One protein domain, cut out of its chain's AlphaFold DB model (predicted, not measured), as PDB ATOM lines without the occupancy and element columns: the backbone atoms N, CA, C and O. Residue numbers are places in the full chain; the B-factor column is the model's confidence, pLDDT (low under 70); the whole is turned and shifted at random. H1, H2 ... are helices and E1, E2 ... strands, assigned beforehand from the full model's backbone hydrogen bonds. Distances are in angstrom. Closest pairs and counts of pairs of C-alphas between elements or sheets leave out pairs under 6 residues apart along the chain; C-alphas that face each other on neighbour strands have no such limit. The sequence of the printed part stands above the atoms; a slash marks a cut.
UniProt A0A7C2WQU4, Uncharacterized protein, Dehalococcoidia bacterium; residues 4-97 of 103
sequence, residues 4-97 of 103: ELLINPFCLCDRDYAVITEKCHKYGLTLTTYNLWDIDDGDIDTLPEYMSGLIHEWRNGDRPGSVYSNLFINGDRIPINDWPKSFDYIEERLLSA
ATOM      1  N   GLU A   4      48.086  26.164   2.903       97.75
ATOM      2  CA  GLU A   4      47.300  24.938   2.893       97.75
ATOM      3  C   GLU A   4      46.011  25.112   3.684       97.75
ATOM      4  O   GLU A   4      45.997  25.759   4.725       97.75
ATOM      5  N   LEU A   5      44.919  24.527   3.208       97.06
ATOM      6  CA  LEU A   5      43.602  24.637   3.816       97.06
ATOM      7  C   LEU A   5      43.066  23.247   4.147       97.06
ATOM      8  O   LEU A   5      42.721  22.483   3.247       97.06
ATOM      9  N   LEU A   6      42.956  22.947   5.441       96.31
ATOM     10  CA  LEU A   6      42.229  21.785   5.941       96.31
ATOM     11  C   LEU A   6      40.755  22.165   6.102       96.31
ATOM     12  O   LEU A   6      40.386  22.925   7.003       96.31
ATOM     13  N   ILE A   7      39.928  21.656   5.199       95.56
ATOM     14  CA  ILE A   7      38.507  21.952   5.070       95.56
ATOM     15  C   ILE A   7      37.715  20.971   5.925       95.56
ATOM     16  O   ILE A   7      37.727  19.766   5.685       95.56
ATOM     17  N   ASN A   8      36.954  21.501   6.874       93.44
ATOM     18  CA  ASN A   8      35.758  20.840   7.360       93.44
ATOM     19  C   ASN A   8      34.529  21.446   6.630       93.44
ATOM     20  O   ASN A   8      34.147  22.583   6.924       93.44
ATOM     21  N   PRO A   9      33.887  20.707   5.703       90.12
ATOM     22  CA  PRO A   9      32.771  21.166   4.877       90.12
ATOM     23  C   PRO A   9      31.521  21.527   5.688       90.12
ATOM     24  O   PRO A   9      30.644  22.218   5.185       90.12
ATOM     25  N   PHE A  10      31.429  21.110   6.953       89.19
ATOM     26  CA  PHE A  10      30.305  21.472   7.817       89.19
ATOM     27  C   PHE A  10      30.419  22.876   8.425       89.19
ATOM     28  O   PHE A  10      29.456  23.354   9.023       89.19
ATOM     29  N   CYS A  11      31.572  23.542   8.309       86.81
ATOM     30  CA  CYS A  11      31.793  24.865   8.902       86.81
ATOM     31  C   CYS A  11      32.462  25.887   7.972       86.81
ATOM     32  O   CYS A  11      32.670  27.023   8.394       86.81
ATOM     33  N   LEU A  12      32.776  25.516   6.728       87.38
ATOM     34  CA  LEU A  12      33.291  26.425   5.705       87.38
ATOM     35  C   LEU A  12      32.318  26.468   4.532       87.38
ATOM     36  O   LEU A  12      32.035  25.436   3.930       87.38
ATOM     37  N   CYS A  13      31.811  27.657   4.206       85.69
ATOM     38  CA  CYS A  13      30.947  27.834   3.042       85.69
ATOM     39  C   CYS A  13      31.740  28.269   1.798       85.69
ATOM     40  O   CYS A  13      32.850  28.795   1.908       85.69
ATOM     41  N   ASP A  14      31.139  28.123   0.614       89.12
ATOM     42  CA  ASP A  14      31.763  28.476  -0.674       89.12
ATOM     43  C   ASP A  14      32.286  29.916  -0.715       89.12
ATOM     44  O   ASP A  14      33.340  30.191  -1.287       89.12
ATOM     45  N   ARG A  15      31.578  30.847  -0.063       89.12
ATOM     46  CA  ARG A  15      32.006  32.246   0.056       89.12
ATOM     47  C   ARG A  15      33.340  32.359   0.791       89.12
ATOM     48  O   ARG A  15      34.212  33.105   0.360       89.12
ATOM     49  N   ASP A  16      33.493  31.645   1.898       91.06
ATOM     50  CA  ASP A  16      34.693  31.706   2.734       91.06
ATOM     51  C   ASP A  16      35.894  31.106   1.986       91.06
ATOM     52  O   ASP A  16      36.979  31.690   1.964       91.06
ATOM     53  N   TYR A  17      35.668  29.992   1.282       93.44
ATOM     54  CA  TYR A  17      36.649  29.387   0.383       93.44
ATOM     55  C   TYR A  17      37.068  30.335  -0.753       93.44
ATOM     56  O   TYR A  17      38.262  30.487  -1.035       93.44
ATOM     57  N   ALA A  18      36.102  31.014  -1.381       94.00
ATOM     58  CA  ALA A  18      36.359  31.973  -2.450       94.00
ATOM     59  C   ALA A  18      37.219  33.150  -1.970       94.00
ATOM     60  O   ALA A  18      38.182  33.504  -2.646       94.00
ATOM     61  N   VAL A  19      36.941  33.698  -0.781       94.88
ATOM     62  CA  VAL A  19      37.734  34.792  -0.191       94.88
ATOM     63  C   VAL A  19      39.190  34.373   0.034       94.88
ATOM     64  O   VAL A  19      40.109  35.123  -0.295       94.88
ATOM     65  N   ILE A  20      39.428  33.172   0.569       95.12
ATOM     66  CA  ILE A  20      40.793  32.659   0.788       95.12
ATOM     67  C   ILE A  20      41.511  32.452  -0.550       95.12
ATOM     68  O   ILE A  20      42.666  32.853  -0.704       95.12
ATOM     69  N   THR A  21      40.815  31.866  -1.524       96.12
ATOM     70  CA  THR A  21      41.347  31.626  -2.871       96.12
ATOM     71  C   THR A  21      41.717  32.938  -3.562       96.12
ATOM     72  O   THR A  21      42.804  33.048  -4.126       96.12
ATOM     73  N   GLU A  22      40.859  33.956  -3.473       96.62
ATOM     74  CA  GLU A  22      41.109  35.286  -4.034       96.62
ATOM     75  C   GLU A  22      42.343  35.938  -3.404       96.62
ATOM     76  O   GLU A  22      43.206  36.439  -4.126       96.62
ATOM     77  N   LYS A  23      42.482  35.876  -2.073       95.56
ATOM     78  CA  LYS A  23      43.672  36.388  -1.376       95.56
ATOM     79  C   LYS A  23      44.941  35.663  -1.823       95.56
ATOM     80  O   LYS A  23      45.935  36.317  -2.116       95.56
ATOM     81  N   CYS A  24      44.914  34.334  -1.936       95.81
ATOM     82  CA  CYS A  24      46.067  33.577  -2.431       95.81
ATOM     83  C   CYS A  24      46.419  33.971  -3.874       95.81
ATOM     84  O   CYS A  24      47.578  34.255  -4.172       95.81
ATOM     85  N   HIS A  25      45.417  34.079  -4.749       95.75
ATOM     86  CA  HIS A  25      45.603  34.478  -6.143       95.75
ATOM     87  C   HIS A  25      46.177  35.896  -6.274       95.75
ATOM     88  O   HIS A  25      47.129  36.095  -7.028       95.75
ATOM     89  N   LYS A  26      45.669  36.857  -5.490       96.38
ATOM     90  CA  LYS A  26      46.170  38.242  -5.424       96.38
ATOM     91  C   LYS A  26      47.680  38.305  -5.171       96.38
ATOM     92  O   LYS A  26      48.343  39.197  -5.693       96.38
ATOM     93  N   TYR A  27      48.219  37.361  -4.401       94.75
ATOM     94  CA  TYR A  27      49.638  37.303  -4.049       94.75
ATOM     95  C   TYR A  27      50.440  36.255  -4.839       94.75
ATOM     96  O   TYR A  27      51.609  36.032  -4.533       94.75
ATOM     97  N   GLY A  28      49.847  35.619  -5.858       94.50
ATOM     98  CA  GLY A  28      50.524  34.605  -6.675       94.50
ATOM     99  C   GLY A  28      50.853  33.314  -5.917       94.50
ATOM    100  O   GLY A  28      51.855  32.667  -6.211       94.50
ATOM    101  N   LEU A  29      50.038  32.957  -4.923       94.62
ATOM    102  CA  LEU A  29      50.258  31.821  -4.033       94.62
ATOM    103  C   LEU A  29      49.430  30.610  -4.449       94.62
ATOM    104  O   LEU A  29      48.243  30.726  -4.761       94.62
ATOM    105  N   THR A  30      50.038  29.428  -4.381       94.62
ATOM    106  CA  THR A  30      49.322  28.160  -4.536       94.62
ATOM    107  C   THR A  30      48.657  27.777  -3.220       94.62
ATOM    108  O   THR A  30      49.336  27.598  -2.210       94.62
ATOM    109  N   LEU A  31      47.332  27.625  -3.249       96.56
ATOM    110  CA  LEU A  31      46.544  27.081  -2.149       96.56
ATOM    111  C   LEU A  31      46.372  25.573  -2.350       96.56
ATOM    112  O   LEU A  31      45.753  25.154  -3.326       96.56
ATOM    113  N   THR A  32      46.901  24.767  -1.434       96.75
ATOM    114  CA  THR A  32      46.638  23.317  -1.410       96.75
ATOM    115  C   THR A  32      45.483  23.036  -0.463       96.75
ATOM    116  O   THR A  32      45.411  23.626   0.612       96.75
ATOM    117  N   THR A  33      44.564  22.158  -0.842       96.19
ATOM    118  CA  THR A  33      43.354  21.887  -0.066       96.19
ATOM    119  C   THR A  33      43.299  20.426   0.350       96.19
ATOM    120  O   THR A  33      43.668  19.535  -0.410       96.19
ATOM    121  N   TYR A  34      42.816  20.192   1.564       95.44
ATOM    122  CA  TYR A  34      42.605  18.868   2.132       95.44
ATOM    123  C   TYR A  34      41.198  18.834   2.713       95.44
ATOM    124  O   TYR A  34      40.848  19.700   3.512       95.44
ATOM    125  N   ASN A  35      40.374  17.867   2.324       93.75
ATOM    126  CA  ASN A  35      39.064  17.680   2.937       93.75
ATOM    127  C   ASN A  35      39.201  16.723   4.120       93.75
ATOM    128  O   ASN A  35      39.588  15.573   3.947       93.75
ATOM    129  N   LEU A  36      38.862  17.197   5.319       92.69
ATOM    130  CA  LEU A  36      38.983  16.435   6.559       92.69
ATOM    131  C   LEU A  36      38.238  15.094   6.516       92.69
ATOM    132  O   LEU A  36      38.664  14.145   7.167       92.69
ATOM    133  N   TRP A  37      37.134  15.023   5.774       88.69
ATOM    134  CA  TRP A  37      36.290  13.826   5.708       88.69
ATOM    135  C   TRP A  37      36.683  12.857   4.600       88.69
ATOM    136  O   TRP A  37      36.168  11.746   4.588       88.69
ATOM    137  N   ASP A  38      37.595  13.263   3.716       92.69
ATOM    138  CA  ASP A  38      38.184  12.380   2.707       92.69
ATOM    139  C   ASP A  38      39.514  11.773   3.207       92.69
ATOM    140  O   ASP A  38      40.141  11.003   2.489       92.69
ATOM    141  N   ILE A  39      39.965  12.137   4.418       90.50
ATOM    142  CA  ILE A  39      41.191  11.621   5.043       90.50
ATOM    143  C   ILE A  39      40.839  10.412   5.918       90.50
ATOM    144  O   ILE A  39      40.335  10.566   7.039       90.50
ATOM    145  N   ASP A  40      41.166   9.215   5.444       88.56
ATOM    146  CA  ASP A  40      41.040   7.982   6.223       88.56
ATOM    147  C   ASP A  40      42.222   7.800   7.192       88.56
ATOM    148  O   ASP A  40      43.243   8.481   7.098       88.56
ATOM    149  N   ASP A  41      42.096   6.881   8.162       83.81
ATOM    150  CA  ASP A  41      43.153   6.609   9.159       83.81
ATOM    151  C   ASP A  41      44.513   6.281   8.520       83.81
ATOM    152  O   ASP A  41      45.547   6.704   9.028       83.81
ATOM    153  N   GLY A  42      44.515   5.560   7.393       84.44
ATOM    154  CA  GLY A  42      45.741   5.193   6.677       84.44
ATOM    155  C   GLY A  42      46.422   6.355   5.948       84.44
ATOM    156  O   GLY A  42      47.610   6.261   5.649       84.44
ATOM    157  N   ASP A  43      45.694   7.445   5.692       89.50
ATOM    158  CA  ASP A  43      46.201   8.606   4.959       89.50
ATOM    159  C   ASP A  43      46.712   9.707   5.893       89.50
ATOM    160  O   ASP A  43      47.454  10.584   5.440       89.50
ATOM    161  N   ILE A  44      46.365   9.671   7.190       90.25
ATOM    162  CA  ILE A  44      46.766  10.712   8.151       90.25
ATOM    163  C   ILE A  44      48.287  10.901   8.152       90.25
ATOM    164  O   ILE A  44      48.759  12.035   8.082       90.25
ATOM    165  N   ASP A  45      49.050   9.809   8.174       87.12
ATOM    166  CA  ASP A  45      50.516   9.849   8.249       87.12
ATOM    167  C   ASP A  45      51.181  10.366   6.959       87.12
ATOM    168  O   ASP A  45      52.384  10.628   6.933       87.12
ATOM    169  N   THR A  46      50.410  10.532   5.879       90.62
ATOM    170  CA  THR A  46      50.889  11.125   4.619       90.62
ATOM    171  C   THR A  46      50.768  12.652   4.595       90.62
ATOM    172  O   THR A  46      51.356  13.306   3.730       90.62
ATOM    173  N   LEU A  47      50.027  13.227   5.548       93.94
ATOM    174  CA  LEU A  47      49.843  14.667   5.685       93.94
ATOM    175  C   LEU A  47      51.067  15.333   6.330       93.94
ATOM    176  O   LEU A  47      51.860  14.681   7.012       93.94
ATOM    177  N   PRO A  48      51.215  16.662   6.184       94.44
ATOM    178  CA  PRO A  48      52.172  17.409   6.987       94.44
ATOM    179  C   PRO A  48      51.955  17.189   8.495       94.44
ATOM    180  O   PRO A  48      50.814  17.161   8.960       94.44
ATOM    181  N   GLU A  49      53.044  17.115   9.265       94.88
ATOM    182  CA  GLU A  49      53.042  16.766  10.701       94.88
ATOM    183  C   GLU A  49      52.081  17.620  11.551       94.88
ATOM    184  O   GLU A  49      51.394  17.117  12.436       94.88
ATOM    185  N   TYR A  50      51.968  18.917  11.258       94.69
ATOM    186  CA  TYR A  50      51.037  19.810  11.960       94.69
ATOM    187  C   TYR A  50      49.561  19.513  11.665       94.69
ATOM    188  O   TYR A  50      48.704  19.810  12.499       94.69
ATOM    189  N   MET A  51      49.239  18.950  10.496       95.56
ATOM    190  CA  MET A  51      47.876  18.525  10.172       95.56
ATOM    191  C   MET A  51      47.572  17.163  10.779       95.56
ATOM    192  O   MET A  51      46.529  17.016  11.411       95.56
ATOM    193  N   SER A  52      48.478  16.192  10.625       95.25
ATOM    194  CA  SER A  52      48.289  14.856  11.192       95.25
ATOM    195  C   SER A  52      48.175  14.914  12.714       95.25
ATOM    196  O   SER A  52      47.213  14.388  13.274       95.25
ATOM    197  N   GLY A  53      49.061  15.668  13.376       93.69
ATOM    198  CA  GLY A  53      48.997  15.920  14.816       93.69
ATOM    199  C   GLY A  53      47.659  16.523  15.249       93.69
ATOM    200  O   GLY A  53      47.023  16.018  16.172       93.69
ATOM    201  N   LEU A  54      47.169  17.544  14.536       93.81
ATOM    202  CA  LEU A  54      45.876  18.165  14.840       93.81
ATOM    203  C   LEU A  54      44.695  17.194  14.670       93.81
ATOM    204  O   LEU A  54      43.767  17.204  15.480       93.81
ATOM    205  N   ILE A  55      44.712  16.366  13.624       93.00
ATOM    206  CA  ILE A  55      43.655  15.380  13.373       93.00
ATOM    207  C   ILE A  55      43.662  14.300  14.457       93.00
ATOM    208  O   ILE A  55      42.592  13.948  14.958       93.00
ATOM    209  N   HIS A  56      44.838  13.823  14.873       92.38
ATOM    210  CA  HIS A  56      44.955  12.892  15.996       92.38
ATOM    211  C   HIS A  56      44.417  13.491  17.295       92.38
ATOM    212  O   HIS A  56      43.616  12.838  17.963       92.38
ATOM    213  N   GLU A  57      44.769  14.743  17.616       92.38
ATOM    214  CA  GLU A  57      44.232  15.443  18.793       92.38
ATOM    215  C   GLU A  57      42.692  15.462  18.796       92.38
ATOM    216  O   GLU A  57      42.067  15.275  19.841       92.38
ATOM    217  N   TRP A  58      42.057  15.675  17.636       91.69
ATOM    218  CA  TRP A  58      40.595  15.636  17.525       91.69
ATOM    219  C   TRP A  58      40.022  14.223  17.635       91.69
ATOM    220  O   TRP A  58      39.037  14.031  18.347       91.69
ATOM    221  N   ARG A  59      40.613  13.237  16.947       88.38
ATOM    222  CA  ARG A  59      40.117  11.847  16.940       88.38
ATOM    223  C   ARG A  59      40.237  11.186  18.314       88.38
ATOM    224  O   ARG A  59      39.335  10.454  18.711       88.38
ATOM    225  N   ASN A  60      41.296  11.496  19.057       90.44
ATOM    226  CA  ASN A  60      41.518  10.982  20.409       90.44
ATOM    227  C   ASN A  60      40.718  11.738  21.482       90.44
ATOM    228  O   ASN A  60      40.628  11.284  22.619       90.44
ATOM    229  N   GLY A  61      40.130  12.888  21.134       89.19
ATOM    230  CA  GLY A  61      39.424  13.751  22.081       89.19
ATOM    231  C   GLY A  61      40.345  14.590  22.976       89.19
ATOM    232  O   GLY A  61      39.854  15.234  23.903       89.19
ATOM    233  N   ASP A  62      41.649  14.631  22.688       90.75
ATOM    234  CA  ASP A  62      42.646  15.422  23.425       90.75
ATOM    235  C   ASP A  62      42.418  16.929  23.251       90.75
ATOM    236  O   ASP A  62      42.698  17.732  24.147       90.75
ATOM    237  N   ARG A  63      41.864  17.327  22.100       86.00
ATOM    238  CA  ARG A  63      41.437  18.701  21.830       86.00
ATOM    239  C   ARG A  63      39.911  18.809  21.896       86.00
ATOM    240  O   ARG A  63      39.243  18.560  20.889       86.00
ATOM    241  N   PRO A  64      39.339  19.247  23.033       76.06
ATOM    242  CA  PRO A  64      37.910  19.508  23.120       76.06
ATOM    243  C   PRO A  64      37.528  20.741  22.287       76.06
ATOM    244  O   PRO A  64      38.274  21.720  22.210       76.06
ATOM    245  N   GLY A  65      36.332  20.715  21.700       77.00
ATOM    246  CA  GLY A  65      35.740  21.854  20.998       77.00
ATOM    247  C   GLY A  65      35.409  21.580  19.533       77.00
ATOM    248  O   GLY A  65      35.491  20.457  19.044       77.00
ATOM    249  N   SER A  66      34.986  22.634  18.839       80.38
ATOM    250  CA  SER A  66      34.544  22.549  17.449       80.38
ATOM    251  C   SER A  66      35.711  22.320  16.490       80.38
ATOM    252  O   SER A  66      36.726  23.022  16.518       80.38
ATOM    253  N   VAL A  67      35.518  21.369  15.582       89.06
ATOM    254  CA  VAL A  67      36.432  21.083  14.478       89.06
ATOM    255  C   VAL A  67      36.180  22.106  13.370       89.06
ATOM    256  O   VAL A  67      35.321  21.918  12.513       89.06
ATOM    257  N   TYR A  68      36.864  23.246  13.416       90.88
ATOM    258  CA  TYR A  68      36.771  24.254  12.356       90.88
ATOM    259  C   TYR A  68      37.670  23.911  11.169       90.88
ATOM    260  O   TYR A  68      38.611  23.132  11.313       90.88
ATOM    261  N   SER A  69      37.420  24.537  10.019       94.56
ATOM    262  CA  SER A  69      38.413  24.598   8.946       94.56
ATOM    263  C   SER A  69      39.620  25.419   9.400       94.56
ATOM    264  O   SER A  69      39.476  26.372  10.171       94.56
ATOM    265  N   ASN A  70      40.816  25.048   8.947       95.38
ATOM    266  CA  ASN A  70      42.053  25.726   9.334       95.38
ATOM    267  C   ASN A  70      42.899  26.008   8.103       95.38
ATOM    268  O   ASN A  70      43.137  25.115   7.292       95.38
ATOM    269  N   LEU A  71      43.379  27.243   8.009       96.44
ATOM    270  CA  LEU A  71      44.449  27.605   7.095       96.44
ATOM    271  C   LEU A  71      45.788  27.385   7.801       96.44
ATOM    272  O   LEU A  71      45.917  27.667   8.991       96.44
ATOM    273  N   PHE A  72      46.785  26.921   7.069       97.50
ATOM    274  CA  PHE A  72      48.158  26.802   7.522       97.50
ATOM    275  C   PHE A  72      49.045  27.623   6.594       97.50
ATOM    276  O   PHE A  72      48.973  27.479   5.373       97.50
ATOM    277  N   ILE A  73      49.873  28.490   7.174       96.44
ATOM    278  CA  ILE A  73      50.873  29.278   6.447       96.44
ATOM    279  C   ILE A  73      52.233  28.830   6.965       96.44
ATOM    280  O   ILE A  73      52.556  29.063   8.123       96.44
ATOM    281  N   ASN A  74      53.011  28.137   6.132       95.12
ATOM    282  CA  ASN A  74      54.278  27.511   6.534       95.12
ATOM    283  C   ASN A  74      54.154  26.613   7.790       95.12
ATOM    284  O   ASN A  74      55.087  26.518   8.581       95.12
ATOM    285  N   GLY A  75      53.004  25.955   7.972       95.25
ATOM    286  CA  GLY A  75      52.702  25.114   9.138       95.25
ATOM    287  C   GLY A  75      52.069  25.848  10.323       95.25
ATOM    288  O   GLY A  75      51.483  25.199  11.191       95.25
ATOM    289  N   ASP A  76      52.078  27.185  10.337       95.62
ATOM    290  CA  ASP A  76      51.394  27.960  11.369       95.62
ATOM    291  C   ASP A  76      49.883  27.917  11.163       95.62
ATOM    292  O   ASP A  76      49.351  28.391  10.155       95.62
ATOM    293  N   ARG A  77      49.182  27.372  12.156       94.88
ATOM    294  CA  ARG A  77      47.734  27.177  12.126       94.88
ATOM    295  C   ARG A  77      46.961  28.475  12.376       94.88
ATOM    296  O   ARG A  77      47.161  29.148  13.386       94.88
ATOM    297  N   ILE A  78      45.963  28.727  11.532       94.38
ATOM    298  CA  ILE A  78      44.973  29.799  11.658       94.38
ATOM    299  C   ILE A  78      43.559  29.195  11.555       94.38
ATOM    300  O   ILE A  78      43.146  28.777  10.470       94.38
ATOM    301  N   PRO A  79      42.792  29.122  12.659       92.12
ATOM    302  CA  PRO A  79      41.413  28.646  12.612       92.12
ATOM    303  C   PRO A  79      40.492  29.654  11.909       92.12
ATOM    304  O   PRO A  79      40.582  30.862  12.135       92.12
ATOM    305  N   ILE A  80      39.568  29.152  11.088       92.38
ATOM    306  CA  ILE A  80      38.544  29.953  10.403       92.38
ATOM    307  C   ILE A  80      37.242  29.820  11.198       92.38
ATOM    308  O   ILE A  80      36.442  28.917  10.954       92.38
ATOM    309  N   ASN A  81      37.070  30.665  12.215       89.62
ATOM    310  CA  ASN A  81      35.963  30.550  13.172       89.62
ATOM    311  C   ASN A  81      35.343  31.884  13.631       89.62
ATOM    312  O   ASN A  81      34.332  31.847  14.329       89.62
ATOM    313  N   ASP A  82      35.900  33.038  13.247       88.81
ATOM    314  CA  ASP A  82      35.375  34.362  13.609       88.81
ATOM    315  C   ASP A  82      35.176  35.207  12.349       88.81
ATOM    316  O   ASP A  82      36.000  36.042  11.966       88.81
ATOM    317  N   TRP A  83      34.080  34.936  11.646       84.44
ATOM    318  CA  TRP A  83      33.732  35.676  10.441       84.44
ATOM    319  C   TRP A  83      33.295  37.119  10.773       84.44
ATOM    320  O   TRP A  83      32.464  37.302  11.665       84.44
ATOM    321  N   PRO A  84      33.754  38.152  10.029       87.88
ATOM    322  CA  PRO A  84      34.711  38.110   8.913       87.88
ATOM    323  C   PRO A  84      36.181  38.283   9.337       87.88
ATOM    324  O   PRO A  84      37.070  38.165   8.497       87.88
ATOM    325  N   LYS A  85      36.451  38.558  10.618       90.94
ATOM    326  CA  LYS A  85      37.771  38.952  11.148       90.94
ATOM    327  C   LYS A  85      38.884  37.947  10.861       90.94
ATOM    328  O   LYS A  85      40.026  38.355  10.656       90.94
ATOM    329  N   SER A  86      38.566  36.650  10.803       90.12
ATOM    330  CA  SER A  86      39.530  35.614  10.414       90.12
ATOM    331  C   SER A  86      40.207  35.934   9.076       90.12
ATOM    332  O   SER A  86      41.380  35.624   8.914       90.12
ATOM    333  N   PHE A  87      39.523  36.586   8.129       92.69
ATOM    334  CA  PHE A  87      40.088  36.883   6.810       92.69
ATOM    335  C   PHE A  87      41.044  38.068   6.787       92.69
ATOM    336  O   PHE A  87      41.997  38.045   6.007       92.69
ATOM    337  N   ASP A  88      40.811  39.074   7.627       93.69
ATOM    338  CA  ASP A  88      41.746  40.189   7.789       93.69
ATOM    339  C   ASP A  88      43.042  39.674   8.418       93.69
ATOM    340  O   ASP A  88      44.133  39.928   7.912       93.69
ATOM    341  N   TYR A  89      42.908  38.835   9.449       94.69
ATOM    342  CA  TYR A  89      44.045  38.185  10.093       94.69
ATOM    343  C   TYR A  89      44.802  37.241   9.145       94.69
ATOM    344  O   TYR A  89      46.030  37.239   9.122       94.69
ATOM    345  N   ILE A  90      44.095  36.463   8.319       95.19
ATOM    346  CA  ILE A  90      44.726  35.630   7.282       95.19
ATOM    347  C   ILE A  90      45.547  36.494   6.321       95.19
ATOM    348  O   ILE A  90      46.680  36.139   6.009       95.19
ATOM    349  N   GLU A  91      45.003  37.619   5.852       95.69
ATOM    350  CA  GLU A  91      45.723  38.500   4.926       95.69
ATOM    351  C   GLU A  91      46.972  39.113   5.565       95.69
ATOM    352  O   GLU A  91      48.031  39.101   4.939       95.69
ATOM    353  N   GLU A  92      46.880  39.568   6.816       95.88
ATOM    354  CA  GLU A  92      48.033  40.046   7.585       95.88
ATOM    355  C   GLU A  92      49.131  38.975   7.664       95.88
ATOM    356  O   GLU A  92      50.287  39.234   7.324       95.88
ATOM    357  N   ARG A  93      48.765  37.739   8.028       96.12
ATOM    358  CA  ARG A  93      49.720  36.629   8.160       96.12
ATOM    359  C   ARG A  93      50.353  36.230   6.828       96.12
ATOM    360  O   ARG A  93      51.542  35.911   6.809       96.12
ATOM    361  N   LEU A  94      49.602  36.275   5.723       95.62
ATOM    362  CA  LEU A  94      50.145  36.046   4.379       95.62
ATOM    363  C   LEU A  94      51.189  37.107   4.014       95.62
ATOM    364  O   LEU A  94      52.263  36.761   3.527       95.62
ATOM    365  N   LEU A  95      50.896  38.384   4.271       95.81
ATOM    366  CA  LEU A  95      51.816  39.486   3.988       95.81
ATOM    367  C   LEU A  95      53.094  39.390   4.825       95.81
ATOM    368  O   LEU A  95      54.187  39.484   4.269       95.81
ATOM    369  N   SER A  96      52.977  39.125   6.129       95.44
ATOM    370  CA  SER A  96      54.148  38.957   6.998       95.44
ATOM    371  C   SER A  96      55.042  37.798   6.551       95.44
ATOM    372  O   SER A  96      56.263  37.940   6.517       95.44
ATOM    373  N   ALA A  97      54.456  36.660   6.171       94.06
ATOM    374  CA  ALA A  97      55.226  35.514   5.690       94.06
ATOM    375  C   ALA A  97      55.912  35.806   4.339       94.06
ATOM    376  O   ALA A  97      57.069  35.437   4.142       94.06
TER     377      ALA A  97
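Overview. This is residues 4 to 97 of the 103 residues of an uncharacterized protein of Dehalococcoidia bacterium (UniProt A0A7C2WQU4). Picture a small twisted sheet of four short strands in the middle, with helices on both sides: H1 and H3 side by side on one face, and H2 alone over the opposite face. The long stretch of residues 36 to 48, with no named element, leads from the sheet to H2. The printed part has 94 residues with three named helices and four named strands, in the order E1 H1 E2 H2 E3 E4 H3, and its class is mixed, helices and strands. The sheet's order is E2, E1, E3, E4, and it is mixed, with E2 and E1 parallel and the other pairs antiparallel. The whole is compact, with a radius of gyration of the C-alphas of 13.1 A, and only just elongated, spanning 36 by 24 by 22 A.

Along the chain. Find C-alpha 4 at (47.300, 24.938, 2.893), where strand E1, residues 4 to 7, begins. Next comes helix H1, residues 14 to 26, 18.0 A long, from C-alpha 14 at (31.763, 28.476, -0.674). Strand E2 is residues 31 to 35, 13.0 A long, and helix H2 is residues 49 to 59, 15.2 A long. Then look for strands E3, residues 70 to 73, and E4, residues 76 to 79. Helix H3, residues 85 to 97, is 18.6 A long and ends at C-alpha 97, (55.226, 35.514, 5.690).

Arrangement. Start at inner strand E1: it is parallel to E2 at 27 degrees, with N 5 and O 32 at 2.8 A. E1 is antiparallel to E3 at 176 degrees, with N 72 and O 4 at 2.7 A. E3 and E4 form a hairpin, antiparallel at 153 degrees, with N 78 and O 71 at 2.8 A. E1, H1 and E2 make a strand-helix-strand unit, two parallel neighbour strands with a helix between, and its crossover is right-handed. H1 is on the sheet; its closest C-alphas to E2 are Cys 24 and Leu 31, 6.5 A. H3 is over E3 and E4 at a height over the sheet of 9.6 A, with C-alphas of Ile 73 and Leu 94 the closest to E3, 7.1 A. H1 and H3 only just touch, with 3 pairs of C-alphas within 8 A, the closest Lys 23 and Glu 91 at 7.0 A, at a shallow tilt of 24 degrees, the same way. On the opposite face from H3, H2 is over E3 at a height over the sheet of 10.4 A. H2 is apart from H1 and from H3. In H1, H2 and H3 every O i to N i+4 pair is within hydrogen-bond range.

Size, cuts and confidence. The two C-alphas farthest apart are those of Lys 26 and Asn 60, 37.8 A. The printed part has no cut. The link from E2 to H2, 13 residues, is long. The mean pLDDT of the printed part is 92.3, and no printed residue is under 70.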